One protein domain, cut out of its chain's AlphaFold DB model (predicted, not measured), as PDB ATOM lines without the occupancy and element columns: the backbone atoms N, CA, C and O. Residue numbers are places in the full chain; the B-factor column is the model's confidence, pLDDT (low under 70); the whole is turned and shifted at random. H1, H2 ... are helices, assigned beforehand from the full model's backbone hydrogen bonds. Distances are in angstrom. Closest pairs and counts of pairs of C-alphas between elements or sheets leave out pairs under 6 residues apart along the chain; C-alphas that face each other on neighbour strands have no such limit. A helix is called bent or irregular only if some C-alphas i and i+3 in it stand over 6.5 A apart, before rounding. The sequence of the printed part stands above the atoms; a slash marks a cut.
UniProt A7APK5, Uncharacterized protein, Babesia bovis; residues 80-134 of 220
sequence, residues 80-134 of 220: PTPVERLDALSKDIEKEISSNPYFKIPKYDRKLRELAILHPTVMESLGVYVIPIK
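Overview. This is residues 80 to 134 of the 220 residues of an uncharacterized protein of Babesia bovis (UniProt A7APK5). Two helices of 18 residues, H1 and H2, follow each other nearly end to end and make a long rod with a wide corner between them; at the far end of H2 the chain folds into the short helix H3, and the unnamed residues 125 to 134 then run off to the side of the rod. The middle of the rod is a single helix thick, and no helix touches another. The printed part has 55 residues with three named helices, in the order H1, H2, H3, and no named strand; the class is all helix. The whole is extended, with a radius of gyration of the C-alphas of 18.9 A and spans of 57 by 23 by 14 A.

Arrangement. H1, residues 82 to 99, and H2, residues 101 to 118, are close but not clearly touching; their closest C-alphas, those of Ile 97 and Phe 103, are 5.9 A apart. They run the same way at a steep tilt of 45 degrees. H2 is irregular, with C-alphas 103 and 106 7.0 A apart, and has a kink of 34 degrees near residue 108. H3, residues 120 to 124, is close to H2 but not clearly touching it; the closest C-alphas, those of Ala 116 and Met 123, are 5.7 A apart. H1 and H3 are apart. Every O i to N i+4 pair is within hydrogen-bond range in H1 and H3, and 12 of 14 are in H2.

Along the chain. H1 begins at C-alpha 82, (-52.204, -5.654, -40.046), and is 25.6 A long. H2 is 25.1 A long and ends at C-alpha 118, (-11.756, -4.416, -11.681). H3 ends at C-alpha 124, (-14.082, -11.686, -2.671).

Size, cuts and confidence. The two C-alphas farthest apart, those of Thr 81 and Thr 121, are 57.6 A apart. The printed part has no cut, and both links are tight. Residues 80 and 134 are under 70 in pLDDT.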
ATOM      1  N   PRO A  80     -57.787  -2.543 -36.920       65.25
ATOM      2  CA  PRO A  80     -56.492  -1.937 -37.181       65.25
ATOM      3  C   PRO A  80     -55.834  -2.714 -38.309       65.25
ATOM      4  O   PRO A  80     -55.950  -3.953 -38.356       65.25
ATOM      5  N   THR A  81     -55.230  -1.982 -39.239       73.81
ATOM      6  CA  THR A  81     -54.525  -2.587 -40.364       73.81
ATOM      7  C   THR A  81     -53.489  -3.577 -39.817       73.81
ATOM      8  O   THR A  81     -52.999  -3.404 -38.698       73.81
ATOM      9  N   PRO A  82     -53.155  -4.658 -40.542       77.38
ATOM     10  CA  PRO A  82     -52.204  -5.654 -40.046       77.38
ATOM     11  C   PRO A  82     -50.878  -5.045 -39.556       77.38
ATOM     12  O   PRO A  82     -50.303  -5.539 -38.593       77.38
ATOM     13  N   VAL A  83     -50.451  -3.934 -40.165       80.69
ATOM     14  CA  VAL A  83     -49.267  -3.159 -39.765       80.69
ATOM     15  C   VAL A  83     -49.469  -2.475 -38.411       80.69
ATOM     16  O   VAL A  83     -48.649  -2.653 -37.521       80.69
ATOM     17  N   GLU A  84     -50.593  -1.792 -38.188       79.50
ATOM     18  CA  GLU A  84     -50.898  -1.165 -36.891       79.50
ATOM     19  C   GLU A  84     -51.028  -2.191 -35.754       79.50
ATOM     20  O   GLU A  84     -50.682  -1.903 -34.610       79.50
ATOM     21  N   ARG A  85     -51.498  -3.411 -36.056       77.75
ATOM     22  CA  ARG A  85     -51.518  -4.521 -35.085       77.75
ATOM     23  C   ARG A  85     -50.114  -4.986 -34.731       77.75
ATOM     24  O   ARG A  85     -49.844  -5.230 -33.560       77.75
ATOM     25  N   LEU A  86     -49.240  -5.117 -35.727       84.56
ATOM     26  CA  LEU A  86     -47.839  -5.477 -35.510       84.56
ATOM     27  C   LEU A  86     -47.104  -4.394 -34.716       84.56
ATOM     28  O   LEU A  86     -46.348  -4.732 -33.810       84.56
ATOM     29  N   ASP A  87     -47.375  -3.118 -34.986       85.81
ATOM     30  CA  ASP A  87     -46.789  -1.999 -34.244       85.81
ATOM     31  C   ASP A  87     -47.280  -1.950 -32.793       85.81
ATOM     32  O   ASP A  87     -46.494  -1.692 -31.879       85.81
ATOM     33  N   ALA A  88     -48.567  -2.223 -32.554       82.00
ATOM     34  CA  ALA A  88     -49.117  -2.323 -31.203       82.00
ATOM     35  C   ALA A  88     -48.491  -3.493 -30.427       82.00
ATOM     36  O   ALA A  88     -47.985  -3.295 -29.325       82.00
ATOM     37  N   LEU A  89     -48.433  -4.681 -31.041       84.00
ATOM     38  CA  LEU A  89     -47.802  -5.860 -30.441       84.00
ATOM     39  C   LEU A  89     -46.303  -5.646 -30.191       84.00
ATOM     40  O   LEU A  89     -45.799  -6.053 -29.150       84.00
ATOM     41  N   SER A  90     -45.592  -4.973 -31.098       84.50
ATOM     42  CA  SER A  90     -44.164  -4.672 -30.927       84.50
ATOM     43  C   SER A  90     -43.921  -3.746 -29.734       84.50
ATOM     44  O   SER A  90     -43.025  -4.003 -28.935       84.50
ATOM     45  N   LYS A  91     -44.759  -2.717 -29.548       86.75
ATOM     46  CA  LYS A  91     -44.684  -1.827 -28.376       86.75
ATOM     47  C   LYS A  91     -44.989  -2.551 -27.069       86.75
ATOM     48  O   LYS A  91     -44.329  -2.294 -26.060       86.75
ATOM     49  N   ASP A  92     -45.966  -3.454 -27.077       83.00
ATOM     50  CA  ASP A  92     -46.301  -4.258 -25.902       83.00
ATOM     51  C   ASP A  92     -45.151  -5.208 -25.539       83.00
ATOM     52  O   ASP A  92     -44.765  -5.285 -24.371       83.00
ATOM     53  N   ILE A  93     -44.514  -5.829 -26.539       84.06
ATOM     54  CA  ILE A  93     -43.315  -6.658 -26.358       84.06
ATOM     55  C   ILE A  93     -42.145  -5.824 -25.817       84.06
ATOM     56  O   ILE A  93     -41.476  -6.249 -24.881       84.06
ATOM     57  N   GLU A  94     -41.887  -4.621 -26.334       84.50
ATOM     58  CA  GLU A  94     -40.828  -3.739 -25.815       84.50
ATOM     59  C   GLU A  94     -41.064  -3.346 -24.347       84.50
ATOM     60  O   GLU A  94     -40.137  -3.314 -23.523       84.50
ATOM     61  N   LYS A  95     -42.323  -3.081 -23.988       84.12
ATOM     62  CA  LYS A  95     -42.723  -2.810 -22.606       84.12
ATOM     63  C   LYS A  95     -42.543  -4.043 -21.719       84.12
ATOM     64  O   LYS A  95     -42.123  -3.913 -20.571       84.12
ATOM     65  N   GLU A  96     -42.813  -5.233 -22.237       81.50
ATOM     66  CA  GLU A  96     -42.611  -6.483 -21.511       81.50
ATOM     67  C   GLU A  96     -41.122  -6.815 -21.348       81.50
ATOM     68  O   GLU A  96     -40.689  -7.125 -20.245       81.50
ATOM     69  N   ILE A  97     -40.298  -6.621 -22.380       82.44
ATOM     70  CA  ILE A  97     -38.836  -6.787 -22.321       82.44
ATOM     71  C   ILE A  97     -38.206  -5.828 -21.301       82.44
ATOM     72  O   ILE A  97     -37.245  -6.175 -20.611       82.44
ATOM     73  N   SER A  98     -38.725  -4.603 -21.193       82.06
ATOM     74  CA  SER A  98     -38.214  -3.606 -20.247       82.06
ATOM     75  C   SER A  98     -38.750  -3.781 -18.824       82.06
ATOM     76  O   SER A  98     -38.021  -3.479 -17.870       82.06
ATOM     77  N   SER A  99     -39.978  -4.276 -18.649       85.81
ATOM     78  CA  SER A  99     -40.553  -4.543 -17.326       85.81
ATOM     79  C   SER A  99     -40.034  -5.851 -16.731       85.81
ATOM     80  O   SER A  99     -39.772  -5.920 -15.529       85.81
ATOM     81  N   ASN A 100     -39.809  -6.863 -17.568       83.44
ATOM     82  CA  ASN A 100     -39.453  -8.192 -17.121       83.44
ATOM     83  C   ASN A 100     -37.956  -8.258 -16.738       83.44
ATOM     84  O   ASN A 100     -37.073  -7.995 -17.564       83.44
ATOM     85  N   PRO A 101     -37.636  -8.620 -15.480       79.88
ATOM     86  CA  PRO A 101     -36.260  -8.669 -14.997       79.88
ATOM     87  C   PRO A 101     -35.400  -9.702 -15.738       79.88
ATOM     88  O   PRO A 101     -34.193  -9.487 -15.867       79.88
ATOM     89  N   TYR A 102     -35.993 -10.769 -16.285       81.06
ATOM     90  CA  TYR A 102     -35.266 -11.855 -16.947       81.06
ATOM     91  C   TYR A 102     -34.487 -11.389 -18.186       81.06
ATOM     92  O   TYR A 102     -33.354 -11.821 -18.397       81.06
ATOM     93  N   PHE A 103     -35.011 -10.428 -18.956       81.19
ATOM     94  CA  PHE A 103     -34.311  -9.894 -20.136       81.19
ATOM     95  C   PHE A 103     -33.103  -9.014 -19.791       81.19
ATOM     96  O   PHE A 103     -32.266  -8.725 -20.650       81.19
ATOM     97  N   LYS A 104     -32.978  -8.577 -18.533       83.56
ATOM     98  CA  LYS A 104     -31.858  -7.748 -18.070       83.56
ATOM     99  C   LYS A 104     -30.719  -8.577 -17.480       83.56
ATOM    100  O   LYS A 104     -29.599  -8.070 -17.413       83.56
ATOM    101  N   ILE A 105     -30.975  -9.834 -17.110       83.44
ATOM    102  CA  ILE A 105     -29.995 -10.731 -16.475       83.44
ATOM    103  C   ILE A 105     -28.685 -10.803 -17.272       83.44
ATOM    104  O   ILE A 105     -27.643 -10.549 -16.671       83.44
ATOM    105  N   PRO A 106     -28.679 -11.003 -18.609       84.94
ATOM    106  CA  PRO A 106     -27.419 -11.080 -19.356       84.94
ATOM    107  C   PRO A 106     -26.599  -9.780 -19.311       84.94
ATOM    108  O   PRO A 106     -25.369  -9.807 -19.312       84.94
ATOM    109  N   LYS A 107     -27.265  -8.616 -19.253       81.75
ATOM    110  CA  LYS A 107     -26.587  -7.314 -19.140       81.75
ATOM    111  C   LYS A 107     -25.971  -7.127 -17.755       81.75
ATOM    112  O   LYS A 107     -24.882  -6.564 -17.656       81.75
ATOM    113  N   TYR A 108     -26.663  -7.559 -16.702       84.19
ATOM    114  CA  TYR A 108     -26.146  -7.487 -15.336       84.19
ATOM    115  C   TYR A 108     -25.012  -8.486 -15.102       84.19
ATOM    116  O   TYR A 108     -24.009  -8.096 -14.517       84.19
ATOM    117  N   ASP A 109     -25.109  -9.704 -15.639       86.12
ATOM    118  CA  ASP A 109     -24.049 -10.719 -15.559       86.12
ATOM    119  C   ASP A 109     -22.720 -10.194 -16.118       86.12
ATOM    120  O   ASP A 109     -21.679 -10.246 -15.460       86.12
ATOM    121  N   ARG A 110     -22.762  -9.568 -17.301       86.62
ATOM    122  CA  ARG A 110     -21.573  -8.948 -17.894       86.62
ATOM    123  C   ARG A 110     -20.973  -7.858 -17.002       86.62
ATOM    124  O   ARG A 110     -19.761  -7.836 -16.814       86.62
ATOM    125  N   LYS A 111     -21.805  -6.972 -16.445       88.12
ATOM    126  CA  LYS A 111     -21.341  -5.891 -15.557       88.12
ATOM    127  C   LYS A 111     -20.736  -6.428 -14.267       88.12
ATOM    128  O   LYS A 111     -19.722  -5.907 -13.825       88.12
ATOM    129  N   LEU A 112     -21.334  -7.465 -13.680       85.12
ATOM    130  CA  LEU A 112     -20.797  -8.125 -12.492       85.12
ATOM    131  C   LEU A 112     -19.428  -8.737 -12.784       85.12
ATOM    132  O   LEU A 112     -18.500  -8.550 -12.006       85.12
ATOM    133  N   ARG A 113     -19.265  -9.376 -13.947       84.75
ATOM    134  CA  ARG A 113     -17.975  -9.922 -14.383       84.75
ATOM    135  C   ARG A 113     -16.916  -8.833 -14.578       84.75
ATOM    136  O   ARG A 113     -15.789  -9.001 -14.131       84.75
ATOM    137  N   GLU A 114     -17.267  -7.720 -15.220       86.62
ATOM    138  CA  GLU A 114     -16.365  -6.571 -15.398       86.62
ATOM    139  C   GLU A 114     -15.967  -5.953 -14.047       86.62
ATOM    140  O   GLU A 114     -14.789  -5.688 -13.805       86.62
ATOM    141  N   LEU A 115     -16.929  -5.794 -13.136       86.00
ATOM    142  CA  LEU A 115     -16.699  -5.239 -11.804       86.00
ATOM    143  C   LEU A 115     -15.828  -6.161 -10.941       86.00
ATOM    144  O   LEU A 115     -14.968  -5.678 -10.210       86.00
ATOM    145  N   ALA A 116     -15.998  -7.476 -11.072       86.25
ATOM    146  CA  ALA A 116     -15.193  -8.458 -10.358       86.25
ATOM    147  C   ALA A 116     -13.756  -8.568 -10.870       86.25
ATOM    148  O   ALA A 116     -12.853  -8.860 -10.092       86.25
ATOM    149  N   ILE A 117     -13.520  -8.261 -12.146       85.38
ATOM    150  CA  ILE A 117     -12.161  -8.118 -12.680       85.38
ATOM    151  C   ILE A 117     -11.514  -6.821 -12.173       85.38
ATOM    152  O   ILE A 117     -10.326  -6.815 -11.856       85.38
ATOM    153  N   LEU A 118     -12.275  -5.723 -12.093       90.19
ATOM    154  CA  LEU A 118     -11.756  -4.416 -11.681       90.19
ATOM    155  C   LEU A 118     -11.466  -4.334 -10.173       90.19
ATOM    156  O   LEU A 118     -10.476  -3.729  -9.765       90.19
ATOM    157  N   HIS A 119     -12.327  -4.935  -9.349       88.62
ATOM    158  CA  HIS A 119     -12.265  -4.876  -7.886       88.62
ATOM    159  C   HIS A 119     -12.345  -6.278  -7.260       88.62
ATOM    160  O   HIS A 119     -13.343  -6.607  -6.611       88.62
ATOM    161  N   PRO A 120     -11.294  -7.104  -7.413       87.00
ATOM    162  CA  PRO A 120     -11.306  -8.484  -6.933       87.00
ATOM    163  C   PRO A 120     -11.484  -8.576  -5.413       87.00
ATOM    164  O   PRO A 120     -12.290  -9.368  -4.950       87.00
ATOM    165  N   THR A 121     -10.826  -7.712  -4.634       86.62
ATOM    166  CA  THR A 121     -10.882  -7.743  -3.160       86.62
ATOM    167  C   THR A 121     -12.280  -7.460  -2.603       86.62
ATOM    168  O   THR A 121     -12.702  -8.082  -1.636       86.62
ATOM    169  N   VAL A 122     -13.019  -6.529  -3.218       88.44
ATOM    170  CA  VAL A 122     -14.394  -6.214  -2.790       88.44
ATOM    171  C   VAL A 122     -15.332  -7.354  -3.169       88.44
ATOM    172  O   VAL A 122     -16.206  -7.719  -2.390       88.44
ATOM    173  N   MET A 123     -15.138  -7.952  -4.345       89.38
ATOM    174  CA  MET A 123     -15.960  -9.081  -4.775       89.38
ATOM    175  C   MET A 123     -15.695 -10.349  -3.973       89.38
ATOM    176  O   MET A 123     -16.646 -11.044  -3.640       89.38
ATOM    177  N   GLU A 124     -14.451 -10.594  -3.572       86.31
ATOM    178  CA  GLU A 124     -14.082 -11.686  -2.671       86.31
ATOM    179  C   GLU A 124     -14.804 -11.571  -1.321       86.31
ATOM    180  O   GLU A 124     -15.401 -12.544  -0.872       86.31
ATOM    181  N   SER A 125     -14.876 -10.365  -0.742       88.19
ATOM    182  CA  SER A 125     -15.637 -10.113   0.497       88.19
ATOM    183  C   SER A 125     -17.158 -10.232   0.356       88.19
ATOM    184  O   SER A 125     -17.872 -10.239   1.348       88.19
ATOM    185  N   LEU A 126     -17.666 -10.274  -0.877       86.50
ATOM    186  CA  LEU A 126     -19.075 -10.526  -1.181       86.50
ATOM    187  C   LEU A 126     -19.307 -11.987  -1.604       86.50
ATOM    188  O   LEU A 126     -20.397 -12.325  -2.070       86.50
ATOM    189  N   GLY A 127     -18.280 -12.839  -1.510       84.38
ATOM    190  CA  GLY A 127     -18.320 -14.241  -1.924       84.38
ATOM    191  C   GLY A 127     -18.299 -14.464  -3.443       84.38
ATOM    192  O   GLY A 127     -18.577 -15.570  -3.909       84.38
ATOM    193  N   VAL A 128     -17.985 -13.440  -4.244       82.50
ATOM    194  CA  VAL A 128     -17.926 -13.518  -5.710       82.50
ATOM    195  C   VAL A 128     -16.485 -13.727  -6.165       82.50
ATOM    196  O   VAL A 128     -15.682 -12.798  -6.239       82.50
ATOM    197  N   TYR A 129     -16.172 -14.963  -6.548       79.00
ATOM    198  CA  TYR A 129     -14.846 -15.346  -7.022       79.00
ATOM    199  C   TYR A 129     -14.795 -15.388  -8.550       79.00
ATOM    200  O   TYR A 129     -15.582 -16.074  -9.208       79.00
ATOM    201  N   VAL A 130     -13.829 -14.681  -9.135       74.31
ATOM    202  CA  VAL A 130     -13.562 -14.767 -10.573       74.31
ATOM    203  C   VAL A 130     -12.687 -15.985 -10.827       74.31
ATOM    204  O   VAL A 130     -11.479 -15.938 -10.625       74.31
ATOM    205  N   ILE A 131     -13.286 -17.079 -11.299       78.75
ATOM    206  CA  ILE A 131     -12.518 -18.218 -11.807       78.75
ATOM    207  C   ILE A 131     -11.996 -17.827 -13.192       78.75
ATOM    208  O   ILE A 131     -12.802 -17.664 -14.119       78.75
ATOM    209  N   PRO A 132     -10.673 -17.661 -13.384       72.38
ATOM    210  CA  PRO A 132     -10.134 -17.441 -14.710       72.38
ATOM    211  C   PRO A 132     -10.420 -18.694 -15.533       72.38
ATOM    212  O   PRO A 132      -9.850 -19.762 -15.306       72.38
ATOM    213  N   ILE A 133     -11.336 -18.568 -16.491       73.44
ATOM    214  CA  ILE A 133     -11.598 -19.629 -17.453       73.44
ATOM    215  C   ILE A 133     -10.315 -19.758 -18.270       73.44
ATOM    216  O   ILE A 133     -10.018 -18.908 -19.115       73.44
ATOM    217  N   LYS A 134      -9.530 -20.806 -17.996       68.06
ATOM    218  CA  LYS A 134      -8.458 -21.222 -18.894       68.06
ATOM    219  C   LYS A 134      -9.128 -21.423 -20.247       68.06
ATOM    220  O   LYS A 134     -10.007 -22.274 -20.376       68.06
TER     221      LYS A 134